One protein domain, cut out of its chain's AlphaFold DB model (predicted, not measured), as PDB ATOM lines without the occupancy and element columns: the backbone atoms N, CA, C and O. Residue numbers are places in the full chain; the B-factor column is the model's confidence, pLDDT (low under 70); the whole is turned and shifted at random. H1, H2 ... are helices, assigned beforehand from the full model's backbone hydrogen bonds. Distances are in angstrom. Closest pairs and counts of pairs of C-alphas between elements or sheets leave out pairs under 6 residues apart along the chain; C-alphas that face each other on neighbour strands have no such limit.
ATOM      1  N   LYS A 450     215.131 236.374 235.849       81.31
ATOM      2  CA  LYS A 450     216.381 235.649 236.110       81.31
ATOM      3  C   LYS A 450     216.169 234.517 237.111       81.31
ATOM      4  O   LYS A 450     215.538 234.716 238.148       81.31
ATOM      5  N   ALA A 451     216.756 233.352 236.836       80.88
ATOM      6  CA  ALA A 451     216.648 232.149 237.661       80.88
ATOM      7  C   ALA A 451     216.961 232.389 239.151       80.88
ATOM      8  O   ALA A 451     216.195 231.957 240.018       80.88
ATOM      9  N   LYS A 452     218.036 233.130 239.466       82.75
ATOM     10  CA  LYS A 452     218.405 233.453 240.856       82.75
ATOM     11  C   LYS A 452     217.364 234.299 241.590       82.75
ATOM     12  O   LYS A 452     217.066 234.028 242.751       82.75
ATOM     13  N   ASP A 453     216.787 235.281 240.902       82.69
ATOM     14  CA  ASP A 453     215.844 236.230 241.495       82.69
ATOM     15  C   ASP A 453     214.485 235.550 241.711       82.69
ATOM     16  O   ASP A 453     213.867 235.700 242.766       82.69
ATOM     17  N   VAL A 454     214.066 234.709 240.758       84.31
ATOM     18  CA  VAL A 454     212.859 233.879 240.869       84.31
ATOM     19  C   VAL A 454     212.966 232.891 242.039       84.31
ATOM     20  O   VAL A 454     212.005 232.734 242.790       84.31
ATOM     21  N   LEU A 455     214.127 232.261 242.257       83.62
ATOM     22  CA  LEU A 455     214.338 231.351 243.393       83.62
ATOM     23  C   LEU A 455     214.349 232.066 244.745       83.62
ATOM     24  O   LEU A 455     213.771 231.556 245.707       83.62
ATOM     25  N   ALA A 456     214.980 233.239 244.828       82.19
ATOM     26  CA  ALA A 456     214.981 234.039 246.050       82.19
ATOM     27  C   ALA A 456     213.550 234.429 246.453       82.19
ATOM     28  O   ALA A 456     213.143 234.196 247.593       82.19
ATOM     29  N   GLN A 457     212.762 234.921 245.493       84.62
ATOM     30  CA  GLN A 457     211.367 235.301 245.724       84.62
ATOM     31  C   GLN A 457     210.475 234.096 246.045       84.62
ATOM     32  O   GLN A 457     209.568 234.213 246.868       84.62
ATOM     33  N   TRP A 458     210.730 232.931 245.440       84.75
ATOM     34  CA  TRP A 458     210.029 231.696 245.792       84.75
ATOM     35  C   TRP A 458     210.298 231.294 247.245       84.75
ATOM     36  O   TRP A 458     209.356 231.067 248.000       84.75
ATOM     37  N   ASN A 459     211.571 231.247 247.652       80.81
ATOM     38  CA  ASN A 459     211.966 230.862 249.009       80.81
ATOM     39  C   ASN A 459     211.371 231.803 250.071       80.81
ATOM     40  O   ASN A 459     210.951 231.339 251.131       80.81
ATOM     41  N   GLU A 460     211.288 233.101 249.773       81.00
ATOM     42  CA  GLU A 460     210.586 234.073 250.614       81.00
ATOM     43  C   GLU A 460     209.072 233.808 250.648       81.00
ATOM     44  O   GLU A 460     208.466 233.818 251.717       81.00
ATOM     45  N   HIS A 461     208.461 233.513 249.494       82.19
ATOM     46  CA  HIS A 461     207.021 233.278 249.369       82.19
ATOM     47  C   HIS A 461     206.530 232.057 250.157       82.19
ATOM     48  O   HIS A 461     205.488 232.139 250.807       82.19
ATOM     49  N   VAL A 462     207.251 230.931 250.112       75.62
ATOM     50  CA  VAL A 462     206.841 229.703 250.821       75.62
ATOM     51  C   VAL A 462     207.287 229.658 252.285       75.62
ATOM     52  O   VAL A 462     206.761 228.855 253.057       75.62
ATOM     53  N   GLY A 463     208.228 230.523 252.672       68.56
ATOM     54  CA  GLY A 463     208.750 230.634 254.030       68.56
ATOM     55  C   GLY A 463     209.645 229.463 254.459       68.56
ATOM     56  O   GLY A 463     209.520 228.331 253.994       68.56
ATOM     57  N   SER A 464     210.533 229.719 255.422       64.94
ATOM     58  CA  SER A 464     211.595 228.799 255.878       64.94
ATOM     59  C   SER A 464     211.123 227.503 256.552       64.94
ATOM     60  O   SER A 464     211.937 226.644 256.879       64.94
ATOM     61  N   LYS A 465     209.817 227.337 256.789       64.12
ATOM     62  CA  LYS A 465     209.238 226.129 257.403       64.12
ATOM     63  C   LYS A 465     208.709 225.120 256.376       64.12
ATOM     64  O   LYS A 465     208.309 224.025 256.764       64.12
ATOM     65  N   SER A 466     208.684 225.469 255.086       69.19
ATOM     66  CA  SER A 466     208.196 224.578 254.028       69.19
ATOM     67  C   SER A 466     209.284 223.582 253.595       69.19
ATOM     68  O   SER A 466     210.416 224.002 253.362       69.19
ATOM     69  N   PRO A 467     208.980 222.289 253.381       64.06
ATOM     70  CA  PRO A 467     209.932 221.347 252.776       64.06
ATOM     71  C   PRO A 467     210.267 221.687 251.310       64.06
ATOM     72  O   PRO A 467     211.149 221.070 250.724       64.06
ATOM     73  N   PHE A 468     209.577 222.674 250.724       69.88
ATOM     74  CA  PHE A 468     209.838 223.243 249.398       69.88
ATOM     75  C   PHE A 468     210.473 224.640 249.473       69.88
ATOM     76  O   PHE A 468     210.415 225.406 248.510       69.88
ATOM     77  N   SER A 469     211.032 224.985 250.636       65.12
ATOM     78  CA  SER A 469     211.900 226.144 250.838       65.12
ATOM     79  C   SER A 469     213.363 225.696 250.849       65.12
ATOM     80  O   SER A 469     213.644 224.535 251.142       65.12
ATOM     81  N   HIS A 470     214.290 226.616 250.576       66.62
ATOM     82  CA  HIS A 470     215.743 226.382 250.479       66.62
ATOM     83  C   HIS A 470     216.215 225.750 249.163       66.62
ATOM     84  O   HIS A 470     217.282 225.137 249.116       66.62
ATOM     85  N   PHE A 471     215.474 225.931 248.068       73.25
ATOM     86  CA  PHE A 471     216.031 225.600 246.760       73.25
ATOM     87  C   PHE A 471     217.165 226.569 246.431       73.25
ATOM     88  O   PHE A 471     216.972 227.788 246.422       73.25
ATOM     89  N   ALA A 472     218.342 226.009 246.167       67.75
ATOM     90  CA  ALA A 472     219.510 226.736 245.702       67.75
ATOM     91  C   ALA A 472     219.772 226.436 244.219       67.75
ATOM     92  O   ALA A 472     219.290 225.447 243.655       67.75
ATOM     93  N   ILE A 473     220.545 227.319 243.594       71.56
ATOM     94  CA  ILE A 473     221.137 227.068 242.281       71.56
ATOM     95  C   ILE A 473     222.283 226.078 242.502       71.56
ATOM     96  O   ILE A 473     223.168 226.329 243.323       71.56
ATOM     97  N   GLU A 474     222.224 224.925 241.838       70.81
ATOM     98  CA  GLU A 474     223.216 223.857 242.007       70.81
ATOM     99  C   GLU A 474     224.500 224.171 241.221       70.81
ATOM    100  O   GLU A 474     224.483 224.963 240.275       70.81
ATOM    101  N   SER A 475     225.636 223.565 241.593       50.12
ATOM    102  CA  SER A 475     226.905 223.805 240.891       50.12
ATOM    103  C   SER A 475     226.841 223.233 239.467       50.12
ATOM    104  O   SER A 475     227.043 222.039 239.258       50.12
ATOM    105  N   GLY A 476     226.528 224.085 238.494       63.28
ATOM    106  CA  GLY A 476     226.336 223.710 237.089       63.28
ATOM    107  C   GLY A 476     225.153 224.408 236.417       63.28
ATOM    108  O   GLY A 476     225.067 224.403 235.193       63.28
ATOM    109  N   GLU A 477     224.267 225.038 237.188       75.38
ATOM    110  CA  GLU A 477     223.187 225.875 236.662       75.38
ATOM    111  C   GLU A 477     223.629 227.339 236.529       75.38
ATOM    112  O   GLU A 477     224.362 227.854 237.375       75.38
ATOM    113  N   ASP A 478     223.170 228.020 235.475       76.62
ATOM    114  CA  ASP A 478     223.463 229.440 235.261       76.62
ATOM    115  C   ASP A 478     222.538 230.319 236.131       76.62
ATOM    116  O   ASP A 478     221.326 230.369 235.890       76.62
ATOM    117  N   PRO A 479     223.074 231.045 237.133       74.31
ATOM    118  CA  PRO A 479     222.275 231.902 238.004       74.31
ATOM    119  C   PRO A 479     221.616 233.077 237.270       74.31
ATOM    120  O   PRO A 479     220.603 233.607 237.739       74.31
ATOM    121  N   ASP A 480     222.171 233.496 236.135       77.81
ATOM    122  CA  ASP A 480     221.664 234.592 235.317       77.81
ATOM    123  C   ASP A 480     220.818 234.103 234.128       77.81
ATOM    124  O   ASP A 480     220.432 234.921 233.287       77.81
ATOM    125  N   GLN A 481     220.448 232.811 234.095       80.94
ATOM    126  CA  GLN A 481     219.542 232.260 233.087       80.94
ATOM    127  C   GLN A 481     218.249 233.085 233.028       80.94
ATOM    128  O   GLN A 481     217.499 233.171 234.005       80.94
ATOM    129  N   ASN A 482     217.976 233.676 231.862       79.62
ATOM    130  CA  ASN A 482     216.730 234.384 231.604       79.62
ATOM    131  C   ASN A 482     215.622 233.371 231.288       79.62
ATOM    132  O   ASN A 482     215.701 232.631 230.308       79.62
ATOM    133  N   LEU A 483     214.582 233.353 232.117       80.38
ATOM    134  CA  LEU A 483     213.417 232.477 232.002       80.38
ATOM    135  C   LEU A 483     212.352 233.040 231.044       80.38
ATOM    136  O   LEU A 483     211.318 232.409 230.862       80.38
ATOM    137  N   ALA A 484     212.643 234.182 230.407       70.00
ATOM    138  CA  ALA A 484     211.857 234.896 229.400       70.00
ATOM    139  C   ALA A 484     210.509 235.448 229.891       70.00
ATOM    140  O   ALA A 484     210.289 236.654 229.804       70.00
ATOM    141  N   ASP A 485     209.626 234.605 230.429       75.88
ATOM    142  CA  ASP A 485     208.261 234.961 230.813       75.88
ATOM    143  C   ASP A 485     207.820 234.280 232.138       75.88
ATOM    144  O   ASP A 485     208.533 233.427 232.689       75.88
ATOM    145  N   PRO A 486     206.654 234.654 232.703       77.69
ATOM    146  CA  PRO A 486     206.146 234.051 233.937       77.69
ATOM    147  C   PRO A 486     205.910 232.535 233.838       77.69
ATOM    148  O   PRO A 486     205.981 231.839 234.850       77.69
ATOM    149  N   GLU A 487     205.651 232.009 232.639       80.19
ATOM    150  CA  GLU A 487     205.436 230.576 232.413       80.19
ATOM    151  C   GLU A 487     206.768 229.804 232.415       80.19
ATOM    152  O   GLU A 487     206.854 228.675 232.908       80.19
ATOM    153  N   GLY A 488     207.848 230.431 231.950       81.94
ATOM    154  CA  GLY A 488     209.216 229.960 232.121       81.94
ATOM    155  C   GLY A 488     209.623 229.927 233.593       81.94
ATOM    156  O   GLY A 488     210.181 228.925 234.046       81.94
ATOM    157  N   ALA A 489     209.258 230.951 234.374       81.00
ATOM    158  CA  ALA A 489     209.446 230.957 235.828       81.00
ATOM    159  C   ALA A 489     208.631 229.862 236.538       81.00
ATOM    160  O   ALA A 489     209.157 229.175 237.418       81.00
ATOM    161  N   ARG A 490     207.387 229.629 236.098       85.38
ATOM    162  CA  ARG A 490     206.523 228.534 236.568       85.38
ATOM    163  C   ARG A 490     207.193 227.174 236.379       85.38
ATOM    164  O   ARG A 490     207.372 226.428 237.343       85.38
ATOM    165  N   LYS A 491     207.626 226.866 235.151       84.50
ATOM    166  CA  LYS A 491     208.291 225.594 234.814       84.50
ATOM    167  C   LYS A 491     209.609 225.410 235.559       84.50
ATOM    168  O   LYS A 491     209.922 224.296 235.975       84.50
ATOM    169  N   PHE A 492     210.368 226.487 235.745       85.81
ATOM    170  CA  PHE A 492     211.628 226.452 236.479       85.81
ATOM    171  C   PHE A 492     211.433 226.043 237.946       85.81
ATOM    172  O   PHE A 492     212.089 225.111 238.415       85.81
ATOM    173  N   ILE A 493     210.471 226.655 238.646       85.12
ATOM    174  CA  ILE A 493     210.143 226.294 240.033       85.12
ATOM    175  C   ILE A 493     209.554 224.879 240.127       85.12
ATOM    176  O   ILE A 493     209.955 224.111 241.001       85.12
ATOM    177  N   GLU A 494     208.671 224.476 239.207       84.75
ATOM    178  CA  GLU A 494     208.152 223.099 239.176       84.75
ATOM    179  C   GLU A 494     209.272 222.060 239.020       84.75
ATOM    180  O   GLU A 494     209.251 221.018 239.680       84.75
ATOM    181  N   ASN A 495     210.265 222.333 238.169       82.75
ATOM    182  CA  ASN A 495     211.411 221.448 237.977       82.75
ATOM    183  C   ASN A 495     212.290 221.378 239.230       82.75
ATOM    184  O   ASN A 495     212.707 220.283 239.611       82.75
ATOM    185  N   LYS A 496     212.499 222.506 239.921       82.88
ATOM    186  CA  LYS A 496     213.221 222.549 241.200       82.88
ATOM    187  C   LYS A 496     212.521 221.746 242.294       82.88
ATOM    188  O   LYS A 496     213.164 220.954 242.982       82.88
ATOM    189  N   ILE A 497     211.196 221.847 242.373       78.38
ATOM    190  CA  ILE A 497     210.375 221.045 243.288       78.38
ATOM    191  C   ILE A 497     210.475 219.552 242.951       78.38
ATOM    192  O   ILE A 497     210.654 218.738 243.854       78.38
ATOM    193  N   LYS A 498     210.408 219.168 241.668       75.12
ATOM    194  CA  LYS A 498     210.551 217.759 241.246       75.12
ATOM    195  C   LYS A 498     211.934 217.194 241.569       75.12
ATOM    196  O   LYS A 498     212.025 216.046 242.008       75.12
ATOM    197  N   ALA A 499     212.990 217.979 241.366       74.06
ATOM    198  CA  ALA A 499     214.361 217.570 241.654       74.06
ATOM    199  C   ALA A 499     214.575 217.352 243.164       74.06
ATOM    200  O   ALA A 499     215.027 216.274 243.566       74.06
ATOM    201  N   GLY A 500     214.156 218.319 243.990       68.06
ATOM    202  CA  GLY A 500     214.345 218.315 245.445       68.06
ATOM    203  C   GLY A 500     213.310 217.529 246.263       68.06
ATOM    204  O   GLY A 500     213.463 217.417 247.476       68.06
ATOM    205  N   ALA A 501     212.262 216.973 245.644       65.44
ATOM    206  CA  ALA A 501     211.234 216.230 246.374       65.44
ATOM    207  C   ALA A 501     211.776 214.921 247.007       65.44
ATOM    208  O   ALA A 501     212.508 214.176 246.339       65.44
ATOM    209  N   PRO A 502     211.366 214.582 248.250       61.97
ATOM    210  CA  PRO A 502     211.690 213.303 248.882       61.97
ATOM    211  C   PRO A 502     211.188 212.103 248.059       61.97
ATOM    212  O   PRO A 502     210.154 212.178 247.391       61.97
ATOM    213  N   GLU A 503     211.890 210.963 248.128       60.41
ATOM    214  CA  GLU A 503     211.565 209.734 247.372       60.41
ATOM    215  C   GLU A 503     210.120 209.249 247.561       60.41
ATOM    216  O   GLU A 503     209.529 208.674 246.645       60.41
ATOM    217  N   SER A 504     209.526 209.521 248.725       58.19
ATOM    218  CA  SER A 504     208.124 209.228 249.018       58.19
ATOM    219  C   SER A 504     207.157 209.956 248.083       58.19
ATOM    220  O   SER A 504     206.161 209.362 247.699       58.19
ATOM    221  N   ILE A 505     207.460 211.187 247.655       59.25
ATOM    222  CA  ILE A 505     206.647 211.974 246.709       59.25
ATOM    223  C   ILE A 505     206.943 211.564 245.260       59.25
ATOM    224  O   ILE A 505     206.027 211.480 244.442       59.25
ATOM    225  N   LYS A 506     208.199 211.214 244.946       58.47
ATOM    226  CA  LYS A 506     208.597 210.728 243.609       58.47
ATOM    227  C   LYS A 506     207.883 209.422 243.222       58.47
ATOM    228  O   LYS A 506     207.562 209.236 242.051       58.47
ATOM    229  N   LYS A 507     207.552 208.559 244.194       56.28
ATOM    230  CA  LYS A 507     206.798 207.305 243.973       56.28
ATOM    231  C   LYS A 507     205.317 207.494 243.605       56.28
ATOM    232  O   LYS A 507     204.751 206.588 243.004       56.28
ATOM    233  N   PHE A 508     204.699 208.642 243.908       55.31
ATOM    234  CA  PHE A 508     203.291 208.932 243.569       55.31
ATOM    235  C   PHE A 508     203.105 209.650 242.217       55.31
ATOM    236  O   PHE A 508     201.989 210.020 241.864       55.31
ATOM    237  N   GLY A 509     204.176 209.823 241.434       51.72
ATOM    238  CA  GLY A 509     204.090 210.202 240.018       51.72
ATOM    239  C   GLY A 509     203.710 211.657 239.711       51.72
ATOM    240  O   GLY A 509     203.502 211.979 238.544       51.72
ATOM    241  N   GLY A 510     203.643 212.560 240.697       60.84
ATOM    242  CA  GLY A 510     203.318 213.969 240.445       60.84
ATOM    243  C   GLY A 510     203.549 214.908 241.631       60.84
ATOM    244  O   GLY A 510     203.638 214.475 242.777       60.84
ATOM    245  N   ILE A 511     203.638 216.214 241.346       67.12
ATOM    246  CA  ILE A 511     203.642 217.264 242.375       67.12
ATOM    247  C   ILE A 511     202.226 217.329 242.984       67.12
ATOM    248  O   ILE A 511     201.264 217.492 242.228       67.12
ATOM    249  N   PRO A 512     202.057 217.231 244.317       70.69
ATOM    250  CA  PRO A 512     200.758 217.395 244.965       70.69
ATOM    251  C   PRO A 512     200.024 218.671 244.526       70.69
ATOM    252  O   PRO A 512     200.608 219.754 244.482       70.69
ATOM    253  N   LYS A 513     198.714 218.566 244.266       73.38
ATOM    254  CA  LYS A 513     197.866 219.675 243.777       73.38
ATOM    255  C   LYS A 513     197.930 220.927 244.663       73.38
ATOM    256  O   LYS A 513     197.863 222.043 244.164       73.38
ATOM    257  N   LEU A 514     198.112 220.738 245.971       71.88
ATOM    258  CA  LEU A 514     198.272 221.829 246.934       71.88
ATOM    259  C   LEU A 514     199.518 222.693 246.647       71.88
ATOM    260  O   LEU A 514     199.468 223.906 246.805       71.88
ATOM    261  N   ILE A 515     200.612 222.078 246.189       75.38
ATOM    262  CA  ILE A 515     201.869 222.766 245.864       75.38
ATOM    263  C   ILE A 515     201.767 223.432 244.495       75.38
ATOM    264  O   ILE A 515     202.218 224.560 244.337       75.38
ATOM    265  N   LEU A 516     201.112 222.787 243.525       77.31
ATOM    266  CA  LEU A 516     200.823 223.416 242.231       77.31
ATOM    267  C   LEU A 516     200.012 224.709 242.406       77.31
ATOM    268  O   LEU A 516     200.355 225.722 241.808       77.31
ATOM    269  N   ASN A 517     199.031 224.724 243.315       80.06
ATOM    270  CA  ASN A 517     198.294 225.945 243.652       80.06
ATOM    271  C   ASN A 517     199.194 227.044 244.257       80.06
ATOM    272  O   ASN A 517     198.945 228.226 244.028       80.06
ATOM    273  N   GLN A 518     200.232 226.678 245.021       80.94
ATOM    274  CA  GLN A 518     201.212 227.637 245.551       80.94
ATOM    275  C   GLN A 518     202.131 228.179 244.453       80.94
ATOM    276  O   GLN A 518     202.411 229.375 244.429       80.94
ATOM    277  N   VAL A 519     202.550 227.332 243.507       83.00
ATOM    278  CA  VAL A 519     203.298 227.767 242.319       83.00
ATOM    279  C   VAL A 519     202.457 228.738 241.488       83.00
ATOM    280  O   VAL A 519     202.944 229.800 241.111       83.00
ATOM    281  N   ASP A 520     201.178 228.439 241.265       82.94
ATOM    282  CA  ASP A 520     200.287 229.318 240.501       82.94
ATOM    283  C   ASP A 520     200.030 230.655 241.224       82.94
ATOM    284  O   ASP A 520     199.974 231.709 240.586       82.94
ATOM    285  N   ALA A 521     199.916 230.645 242.558       82.31
ATOM    286  CA  ALA A 521     199.808 231.864 243.362       82.31
ATOM    287  C   ALA A 521     201.084 232.721 243.288       82.31
ATOM    288  O   ALA A 521     201.005 233.943 243.147       82.31
ATOM    289  N   PHE A 522     202.254 232.083 243.317       84.25
ATOM    290  CA  PHE A 522     203.544 232.746 243.155       84.25
ATOM    291  C   PHE A 522     203.713 233.367 241.762       84.25
ATOM    292  O   PHE A 522     204.084 234.532 241.647       84.25
ATOM    293  N   VAL A 523     203.376 232.637 240.698       82.50
ATOM    294  CA  VAL A 523     203.482 233.133 239.314       82.50
ATOM    295  C   VAL A 523     202.531 234.305 239.071       82.50
ATOM    296  O   VAL A 523     202.914 235.276 238.423       82.50
ATOM    297  N   LYS A 524     201.327 234.290 239.661       80.38
ATOM    298  CA  LYS A 524     200.432 235.460 239.656       80.38
ATOM    299  C   LYS A 524     201.047 236.667 240.363       80.38
ATOM    300  O   LYS A 524     200.872 237.788 239.895       80.38
ATOM    301  N   LYS A 525     201.790 236.453 241.454       79.44
ATOM    302  CA  LYS A 525     202.509 237.521 242.166       79.44
ATOM    303  C   LYS A 525     203.681 238.083 241.349       79.44
ATOM    304  O   LYS A 525     203.934 239.273 241.433       79.44
ATOM    305  N   LEU A 526     204.346 237.264 240.530       72.38
ATOM    306  CA  LEU A 526     205.407 237.703 239.606       72.38
ATOM    307  C   LEU A 526     204.895 238.561 238.432       72.38
ATOM    308  O   LEU A 526     205.668 239.274 237.787       72.38
ATOM    309  N   GLN A 527     203.606 238.445 238.105       68.56
ATOM    310  CA  GLN A 527     202.975 239.175 237.002       68.56
ATOM    311  C   GLN A 527     202.524 240.587 237.392       68.56
ATOM    312  O   GLN A 527     202.538 241.470 236.527       68.56
ATOM    313  N   GLN A 528     202.153 240.779 238.663       61.22
ATOM    314  CA  GLN A 528     201.841 242.077 239.276       61.22
ATOM    315  C   GLN A 528     203.101 242.939 239.385       61.22
ATOM    316  O   GLN A 528     202.958 244.174 239.249       61.22
TER     317      GLN A 528
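Overview. This is residues 450 to 528 of the 528 residues of an uncharacterized protein of Parcubacteria group bacterium GW2011_GWA2_38_13 (UniProt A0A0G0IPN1). Three helices pack together with their centres in a triangle, H2 and H4 running opposite ways and H1 crossing both, while tiny H3 lies beyond H2's end. A long loop, residues 463 to 485, joins H1 to H2. The 79 printed residues have four named helices, H1 to H4 along the chain, and no named strand: all helix, compact, radius of gyration of the C-alphas 12.2 A, spans 32 by 30 by 23 A.

Along the chain. Find C-alpha 486 at (206.146, 234.051, 233.937); H2 runs 21.1 A to residue 500. H4, residues 513 to 527, 21.3 A, ends at (202.975, 239.175, 237.002). H1 is residues 451 to 462, 16.6 A; H3 is 503 to 506, 4.9 A.

Arrangement. H2 touches H4, closest C-alphas Pro 486 and Val 523, 6.1 A, at 37 degrees, only just steep. H2 touches H1 with residues 489 to 493 alone, closest C-alphas Ala 489 and Val 454, 6.8 A, at 72 degrees, only just about perpendicular. H1, H2 and H4 have every O i to N i+4 pair within hydrogen-bond range; H3 is too short for one.

Size, cuts and confidence. The farthest C-alphas, Lys 507 and Gln 528, are 35.4 A apart. The printed part has no cut; the H1 to H2 link is long. Residues under pLDDT 70 include 463 to 470 and 500 to 511.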